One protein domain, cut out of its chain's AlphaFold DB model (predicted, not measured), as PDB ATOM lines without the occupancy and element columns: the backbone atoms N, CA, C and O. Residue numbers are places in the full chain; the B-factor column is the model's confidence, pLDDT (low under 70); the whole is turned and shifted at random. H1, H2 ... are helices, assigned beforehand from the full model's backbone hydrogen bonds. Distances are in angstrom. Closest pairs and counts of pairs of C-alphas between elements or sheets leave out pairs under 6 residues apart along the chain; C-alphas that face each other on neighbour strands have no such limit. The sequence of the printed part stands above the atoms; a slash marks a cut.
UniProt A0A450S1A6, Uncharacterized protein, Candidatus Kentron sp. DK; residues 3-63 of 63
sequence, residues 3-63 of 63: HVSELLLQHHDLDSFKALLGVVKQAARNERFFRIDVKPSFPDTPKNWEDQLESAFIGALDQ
ATOM      1  N   HIS A   3      29.772  97.830  23.041       95.44
ATOM      2  CA  HIS A   3      30.674  98.322  21.995       95.44
ATOM      3  C   HIS A   3      30.006  99.418  21.167       95.44
ATOM      4  O   HIS A   3      28.826  99.317  20.830       95.44
ATOM      5  N   VAL A   4      30.762 100.454  20.796       93.94
ATOM      6  CA  VAL A   4      30.236 101.531  19.943       93.94
ATOM      7  C   VAL A   4      29.889 101.002  18.553       93.94
ATOM      8  O   VAL A   4      28.837 101.362  18.031       93.94
ATOM      9  N   SER A   5      30.699 100.113  17.967       93.75
ATOM     10  CA  SER A   5      30.363  99.507  16.667       93.75
ATOM     11  C   SER A   5      29.059  98.725  16.710       93.75
ATOM     12  O   SER A   5      28.241  98.865  15.806       93.75
ATOM     13  N   GLU A   6      28.829  97.949  17.768       93.38
ATOM     14  CA  GLU A   6      27.590  97.193  17.940       93.38
ATOM     15  C   GLU A   6      26.377  98.122  18.043       93.38
ATOM     16  O   GLU A   6      25.371  97.881  17.381       93.38
ATOM     17  N   LEU A   7      26.488  99.231  18.782       92.56
ATOM     18  CA  LEU A   7      25.429 100.238  18.851       92.56
ATOM     19  C   LEU A   7      25.136 100.876  17.491       92.56
ATOM     20  O   LEU A   7      23.973 101.052  17.143       92.56
ATOM     21  N   LEU A   8      26.170 101.197  16.712       91.94
ATOM     22  CA  LEU A   8      26.004 101.743  15.363       91.94
ATOM     23  C   LEU A   8      25.375 100.719  14.404       91.94
ATOM     24  O   LEU A   8      24.578 101.093  13.548       91.94
ATOM     25  N   LEU A   9      25.702  99.433  14.563       91.81
ATOM     26  CA  LEU A   9      25.134  98.338  13.773       91.81
ATOM     27  C   LEU A   9      23.694  97.995  14.166       91.81
ATOM     28  O   LEU A   9      22.939  97.575  13.302       91.81
ATOM     29  N   GLN A  10      23.318  98.144  15.439       91.38
ATOM     30  CA  GLN A  10      21.960  97.903  15.952       91.38
ATOM     31  C   GLN A  10      21.027  99.093  15.704       91.38
ATOM     32  O   GLN A  10      19.835  98.924  15.466       91.38
ATOM     33  N   HIS A  11      21.574 100.307  15.733       90.00
ATOM     34  CA  HIS A  11      20.830 101.554  15.591       90.00
ATOM     35  C   HIS A  11      21.308 102.335  14.365       90.00
ATOM     36  O   HIS A  11      21.748 103.480  14.437       90.00
ATOM     37  N   HIS A  12      21.181 101.689  13.214       83.62
ATOM     38  CA  HIS A  12      21.574 102.197  11.902       83.62
ATOM     39  C   HIS A  12      20.659 103.332  11.406       83.62
ATOM     40  O   HIS A  12      21.004 104.022  10.453       83.62
ATOM     41  N   ASP A  13      19.537 103.561  12.096       87.06
ATOM     42  CA  ASP A  13      18.617 104.686  11.894       87.06
ATOM     43  C   ASP A  13      19.000 105.934  12.726       87.06
ATOM     44  O   ASP A  13      18.322 106.957  12.680       87.06
ATOM     45  N   LEU A  14      20.074 105.877  13.530       90.06
ATOM     46  CA  LEU A  14      20.546 107.063  14.248       90.06
ATOM     47  C   LEU A  14      21.097 108.085  13.256       90.06
ATOM     48  O   LEU A  14      22.052 107.813  12.539       90.06
ATOM     49  N   ASP A  15      20.548 109.295  13.301       89.38
ATOM     50  CA  ASP A  15      21.002 110.410  12.463       89.38
ATOM     51  C   ASP A  15      21.932 111.377  13.220       89.38
ATOM     52  O   ASP A  15      22.451 112.342  12.663       89.38
ATOM     53  N   SER A  16      22.148 111.166  14.527       93.81
ATOM     54  CA  SER A  16      22.921 112.109  15.344       93.81
ATOM     55  C   SER A  16      23.665 111.478  16.520       93.81
ATOM     56  O   SER A  16      23.171 110.574  17.200       93.81
ATOM     57  N   PHE A  17      24.817 112.059  16.853       94.75
ATOM     58  CA  PHE A  17      25.633 111.710  18.013       94.75
ATOM     59  C   PHE A  17      24.860 111.891  19.322       94.75
ATOM     60  O   PHE A  17      24.931 111.046  20.215       94.75
ATOM     61  N   LYS A  18      24.034 112.938  19.427       94.06
ATOM     62  CA  LYS A  18      23.161 113.125  20.597       94.06
ATOM     63  C   LYS A  18      22.211 111.945  20.837       94.06
ATOM     64  O   LYS A  18      21.957 111.593  21.990       94.06
ATOM     65  N   ALA A  19      21.693 111.332  19.772       94.50
ATOM     66  CA  ALA A  19      20.823 110.167  19.881       94.50
ATOM     67  C   ALA A  19      21.621 108.926  20.323       94.50
ATOM     68  O   ALA A  19      21.175 108.212  21.224       94.50
ATOM     69  N   LEU A  20      22.848 108.748  19.807       95.12
ATOM     70  CA  LEU A  20      23.774 107.711  20.279       95.12
ATOM     71  C   LEU A  20      24.030 107.817  21.793       95.12
ATOM     72  O   LEU A  20      23.964 106.804  22.483       95.12
ATOM     73  N   LEU A  21      24.242 109.019  22.342       95.12
ATOM     74  CA  LEU A  21      24.425 109.195  23.793       95.12
ATOM     75  C   LEU A  21      23.218 108.693  24.603       95.12
ATOM     76  O   LEU A  21      23.385 108.127  25.682       95.12
ATOM     77  N   GLY A  22      21.999 108.887  24.092       94.44
ATOM     78  CA  GLY A  22      20.779 108.370  24.717       94.44
ATOM     79  C   GLY A  22      20.716 106.841  24.714       94.44
ATOM     80  O   GLY A  22      20.288 106.236  25.698       94.44
ATOM     81  N   VAL A  23      21.182 106.209  23.637       94.75
ATOM     82  CA  VAL A  23      21.292 104.747  23.542       94.75
ATOM     83  C   VAL A  23      22.355 104.218  24.506       94.75
ATOM     84  O   VAL A  23      22.072 103.296  25.269       94.75
ATOM     85  N   VAL A  24      23.534 104.845  24.554       95.00
ATOM     86  CA  VAL A  24      24.620 104.473  25.477       95.00
ATOM     87  C   VAL A  24      24.143 104.507  26.928       95.00
ATOM     88  O   VAL A  24      24.352 103.539  27.653       95.00
ATOM     89  N   LYS A  25      23.431 105.564  27.343       95.00
ATOM     90  CA  LYS A  25      22.861 105.675  28.699       95.00
ATOM     91  C   LYS A  25      21.887 104.547  29.032       95.00
ATOM     92  O   LYS A  25      21.871 104.053  30.154       95.00
ATOM     93  N   GLN A  26      21.049 104.150  28.077       93.62
ATOM     94  CA  GLN A  26      20.101 103.052  28.283       93.62
ATOM     95  C   GLN A  26      20.814 101.704  28.377       93.62
ATOM     96  O   GLN A  26      20.506 100.911  29.265       93.62
ATOM     97  N   ALA A  27      21.793 101.464  27.504       92.75
ATOM     98  CA  ALA A  27      22.585 100.242  27.509       92.75
ATOM     99  C   ALA A  27      23.442 100.114  28.783       92.75
ATOM    100  O   ALA A  27      23.515  99.030  29.360       92.75
ATOM    101  N   ALA A  28      23.993 101.226  29.285       93.25
ATOM    102  CA  ALA A  28      24.781 101.288  30.518       93.25
ATOM    103  C   ALA A  28      24.050 100.745  31.756       93.25
ATOM    104  O   ALA A  28      24.682 100.222  32.665       93.25
ATOM    105  N   ARG A  29      22.712 100.782  31.782       90.25
ATOM    106  CA  ARG A  29      21.923 100.214  32.890       90.25
ATOM    107  C   ARG A  29      22.063  98.697  33.021       90.25
ATOM    108  O   ARG A  29      21.859  98.159  34.104       90.25
ATOM    109  N   ASN A  30      22.375  98.008  31.925       91.25
ATOM    110  CA  ASN A  30      22.502  96.548  31.880       91.25
ATOM    111  C   ASN A  30      23.949  96.090  31.647       91.25
ATOM    112  O   ASN A  30      24.261  94.912  31.816       91.25
ATOM    113  N   GLU A  31      24.840  97.007  31.276       92.75
ATOM    114  CA  GLU A  31      26.212  96.719  30.881       92.75
ATOM    115  C   GLU A  31      27.214  97.341  31.852       92.75
ATOM    116  O   GLU A  31      27.145  98.523  32.163       92.75
ATOM    117  N   ARG A  32      28.186  96.549  32.323       89.19
ATOM    118  CA  ARG A  32      29.242  97.031  33.242       89.19
ATOM    119  C   ARG A  32      30.453  97.625  32.527       89.19
ATOM    120  O   ARG A  32      31.219  98.363  33.134       89.19
ATOM    121  N   PHE A  33      30.650  97.253  31.266       91.62
ATOM    122  CA  PHE A  33      31.834  97.598  30.488       91.62
ATOM    123  C   PHE A  33      31.420  98.295  29.205       91.62
ATOM    124  O   PHE A  33      30.527  97.811  28.509       91.62
ATOM    125  N   PHE A  34      32.123  99.374  28.882       94.19
ATOM    126  CA  PHE A  34      31.942 100.131  27.657       94.19
ATOM    127  C   PHE A  34      33.262 100.261  26.917       94.19
ATOM    128  O   PHE A  34      34.298 100.536  27.521       94.19
ATOM    129  N   ARG A  35      33.226 100.032  25.608       94.62
ATOM    130  CA  ARG A  35      34.395 100.094  24.745       94.62
ATOM    131  C   ARG A  35      34.096 100.924  23.510       94.62
ATOM    132  O   ARG A  35      33.180 100.636  22.744       94.62
ATOM    133  N   ILE A  36      34.936 101.931  23.321       93.94
ATOM    134  CA  ILE A  36      34.902 102.839  22.187       93.94
ATOM    135  C   ILE A  36      35.875 102.304  21.137       93.94
ATOM    136  O   ILE A  36      37.062 102.605  21.150       93.94
ATOM    137  N   ASP A  37      35.387 101.408  20.282       93.56
ATOM    138  CA  ASP A  37      36.208 100.732  19.271       93.56
ATOM    139  C   ASP A  37      36.203 101.440  17.905       93.56
ATOM    140  O   ASP A  37      37.142 101.285  17.125       93.56
ATOM    141  N   VAL A  38      35.179 102.252  17.630       93.44
ATOM    142  CA  VAL A  38      35.016 102.974  16.367       93.44
ATOM    143  C   VAL A  38      34.536 104.399  16.615       93.44
ATOM    144  O   VAL A  38      33.766 104.670  17.538       93.44
ATOM    145  N   LYS A  39      34.979 105.322  15.756       91.19
ATOM    146  CA  LYS A  39      34.502 106.703  15.765       91.19
ATOM    147  C   LYS A  39      33.111 106.794  15.116       91.19
ATOM    148  O   LYS A  39      32.977 106.432  13.944       91.19
ATOM    149  N   PRO A  40      32.092 107.337  15.808       90.06
ATOM    150  CA  PRO A  40      30.781 107.560  15.218       90.06
ATOM    151  C   PRO A  40      30.850 108.616  14.106       90.06
ATOM    152  O   PRO A  40      31.362 109.722  14.301       90.06
ATOM    153  N   SER A  41      30.315 108.272  12.933       87.94
ATOM    154  CA  SER A  41      30.370 109.097  11.714       87.94
ATOM    155  C   SER A  41      29.137 109.997  11.552       87.94
ATOM    156  O   SER A  41      28.605 110.120  10.454       87.94
ATOM    157  N   PHE A  42      28.661 110.603  12.642       92.62
ATOM    158  CA  PHE A  42      27.527 111.530  12.605       92.62
ATOM    159  C   PHE A  42      27.966 112.954  12.237       92.62
ATOM    160  O   PHE A  42      29.096 113.351  12.549       92.62
ATOM    161  N   PRO A  43      27.082 113.755  11.612       89.94
ATOM    162  CA  PRO A  43      27.384 115.141  11.258       89.94
ATOM    163  C   PRO A  43      27.601 116.040  12.485       89.94
ATOM    164  O   PRO A  43      28.374 116.994  12.413       89.94
ATOM    165  N   ASP A  44      26.960 115.733  13.616       93.56
ATOM    166  CA  ASP A  44      27.094 116.459  14.883       93.56
ATOM    167  C   ASP A  44      28.150 115.859  15.828       93.56
ATOM    168  O   ASP A  44      28.256 116.315  16.967       93.56
ATOM    169  N   THR A  45      28.947 114.869  15.390       93.44
ATOM    170  CA  THR A  45      30.006 114.280  16.227       93.44
ATOM    171  C   THR A  45      31.036 115.357  16.615       93.44
ATOM    172  O   THR A  45      31.764 115.865  15.753       93.44
ATOM    173  N   PRO A  46      31.164 115.699  17.908       93.31
ATOM    174  CA  PRO A  46      32.084 116.733  18.361       93.31
ATOM    175  C   PRO A  46      33.521 116.202  18.457       93.31
ATOM    176  O   PRO A  46      33.775 115.010  18.322       93.31
ATOM    177  N   LYS A  47      34.503 117.079  18.708       92.69
ATOM    178  CA  LYS A  47      35.913 116.659  18.857       92.69
ATOM    179  C   LYS A  47      36.159 115.816  20.114       92.69
ATOM    180  O   LYS A  47      36.982 114.916  20.067       92.69
ATOM    181  N   ASN A  48      35.428 116.086  21.193       94.12
ATOM    182  CA  ASN A  48      35.478 115.380  22.479       94.12
ATOM    183  C   ASN A  48      34.419 114.263  22.567       94.12
ATOM    184  O   ASN A  48      33.771 114.076  23.596       94.12
ATOM    185  N   TRP A  49      34.157 113.586  21.452       94.50
ATOM    186  CA  TRP A  49      33.128 112.554  21.368       94.50
ATOM    187  C   TRP A  49      33.432 111.352  22.279       94.50
ATOM    188  O   TRP A  49      32.502 110.811  22.868       94.50
ATOM    189  N   GLU A  50      34.706 110.985  22.451       94.81
ATOM    190  CA  GLU A  50      35.147 109.905  23.352       94.81
ATOM    191  C   GLU A  50      34.749 110.202  24.800       94.81
ATOM    192  O   GLU A  50      33.947 109.463  25.370       94.81
ATOM    193  N   ASP A  51      35.192 111.345  25.340       95.31
ATOM    194  CA  ASP A  51      34.812 111.824  26.676       95.31
ATOM    195  C   ASP A  51      33.295 111.887  26.872       95.31
ATOM    196  O   ASP A  51      32.789 111.558  27.941       95.31
ATOM    197  N   GLN A  52      32.538 112.313  25.858       95.50
ATOM    198  CA  GLN A  52      31.082 112.410  25.985       95.50
ATOM    199  C   GLN A  52      30.397 111.049  26.022       95.50
ATOM    200  O   GLN A  52      29.454 110.879  26.795       95.50
ATOM    201  N   LEU A  53      30.850 110.087  25.217       95.44
ATOM    202  CA  LEU A  53      30.342 108.718  25.279       95.44
ATOM    203  C   LEU A  53      30.674 108.083  26.630       95.44
ATOM    204  O   LEU A  53      29.806 107.471  27.251       95.44
ATOM    205  N   GLU A  54      31.905 108.273  27.104       94.75
ATOM    206  CA  GLU A  54      32.360 107.747  28.387       94.75
ATOM    207  C   GLU A  54      31.585 108.381  29.552       94.75
ATOM    208  O   GLU A  54      31.027 107.675  30.391       94.75
ATOM    209  N   SER A  55      31.425 109.706  29.543       95.25
ATOM    210  CA  SER A  55      30.616 110.446  30.517       95.25
ATOM    211  C   SER A  55      29.142 110.031  30.486       95.25
ATOM    212  O   SER A  55      28.523 109.883  31.539       95.25
ATOM    213  N   ALA A  56      28.571 109.792  29.301       94.88
ATOM    214  CA  ALA A  56      27.203 109.300  29.166       94.88
ATOM    215  C   ALA A  56      27.036 107.896  29.758       94.88
ATOM    216  O   ALA A  56      26.025 107.635  30.408       94.88
ATOM    217  N   PHE A  57      28.018 107.017  29.563       94.88
ATOM    218  CA  PHE A  57      28.018 105.678  30.142       94.88
ATOM    219  C   PHE A  57      28.171 105.719  31.671       94.88
ATOM    220  O   PHE A  57      27.322 105.190  32.383       94.88
ATOM    221  N   ILE A  58      29.199 106.405  32.183       93.62
ATOM    222  CA  ILE A  58      29.484 106.507  33.624       93.62
ATOM    223  C   ILE A  58      28.334 107.200  34.361       93.62
ATOM    224  O   ILE A  58      27.866 106.702  35.381       93.62
ATOM    225  N   GLY A  59      27.827 108.312  33.827       93.06
ATOM    226  CA  GLY A  59      26.724 109.052  34.441       93.06
ATOM    227  C   GLY A  59      25.405 108.273  34.489       93.06
ATOM    228  O   GLY A  59      24.530 108.621  35.273       93.06
ATOM    229  N   ALA A  60      25.246 107.224  33.677       91.81
ATOM    230  CA  ALA A  60      24.088 106.336  33.737       91.81
ATOM    231  C   ALA A  60      24.247 105.180  34.740       91.81
ATOM    232  O   ALA A  60      23.242 104.564  35.083       91.81
ATOM    233  N   LEU A  61      25.467 104.890  35.207       86.00
ATOM    234  CA  LEU A  61      25.726 103.904  36.266       86.00
ATOM    235  C   LEU A  61      25.466 104.460  37.676       86.00
ATOM    236  O   LEU A  61      25.271 103.676  38.602       86.00
ATOM    237  N   ASP A  62      25.493 105.786  37.835       73.94
ATOM    238  CA  ASP A  62      25.290 106.498  39.110       73.94
ATOM    239  C   ASP A  62      23.805 106.807  39.417       73.94
ATOM    240  O   ASP A  62      23.483 107.296  40.497       73.94
ATOM    241  N   GLN A  63      22.889 106.520  38.481       59.22
ATOM    242  CA  GLN A  63      21.437 106.739  38.616       59.22
ATOM    243  C   GLN A  63      20.669 105.478  39.007       59.22
ATOM    244  O   GLN A  63      19.689 105.633  39.773       59.22
TER     245      GLN A  63
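AT A GLANCE: This is residues 3 to 63 of the 63 residues of an uncharacterized protein of Candidatus Kentron sp. DK (UniProt A0A450S1A6). Two helices, H2 and H3, lie side by side and run the same way, while the short helix H1 stands crosswise to H2, away from H3. A long loop, residues 29 to 48, folds back from the end of H2 to the start of H3. The printed part has 61 residues with three named helices, H1, H2 and H3 in that order, and no named strand; its class is all helix. The whole is compact, with a radius of gyration of the C-alphas of 10.5 A, and rounded, spanning 29 by 23 by 18 A.

HOW THE PARTS SIT: Start with H1, residues 4 to 10, and go on to H2, residues 17 to 28. The two only just touch, with 3 pairs of C-alphas within 8 A; the closest are those of Leu 7 and Val 23, 7.7 A apart. H2 touches H1 with residues 20 to 24 alone. Their lines are about perpendicular, at 86 degrees. Next look at H3, residues 49 to 61, which touches H2; their closest C-alphas are those of Lys 25 and Ala 60, 5.2 A apart. H2 and H3 run the same way at a shallow tilt of 34 degrees, only just short of steep. H1 and H3 are apart. In H1, H2 and H3 every O i to N i+4 pair is within hydrogen-bond range.

IN THESE COORDINATES: Find C-alpha 4 at (30.236, 101.531, 19.943), where H1 begins; it is 9.9 A long from first to last C-alpha. H2 begins at C-alpha 17, (25.633, 111.710, 18.013), and is 16.3 A long. H3, 18.8 A long, ends at C-alpha 61, (25.726, 103.904, 36.266).

THE WHOLE: The two C-alphas farthest apart are those of Pro 43 and Asp 62, 29.2 A. The printed part has no cut. The link from H1 to H2 is short, with 6 residues; that from H2 to H3 is long, with 20. Mean pLDDT of the printed part is 91.9, and residue 63, the chain's last, is under 70.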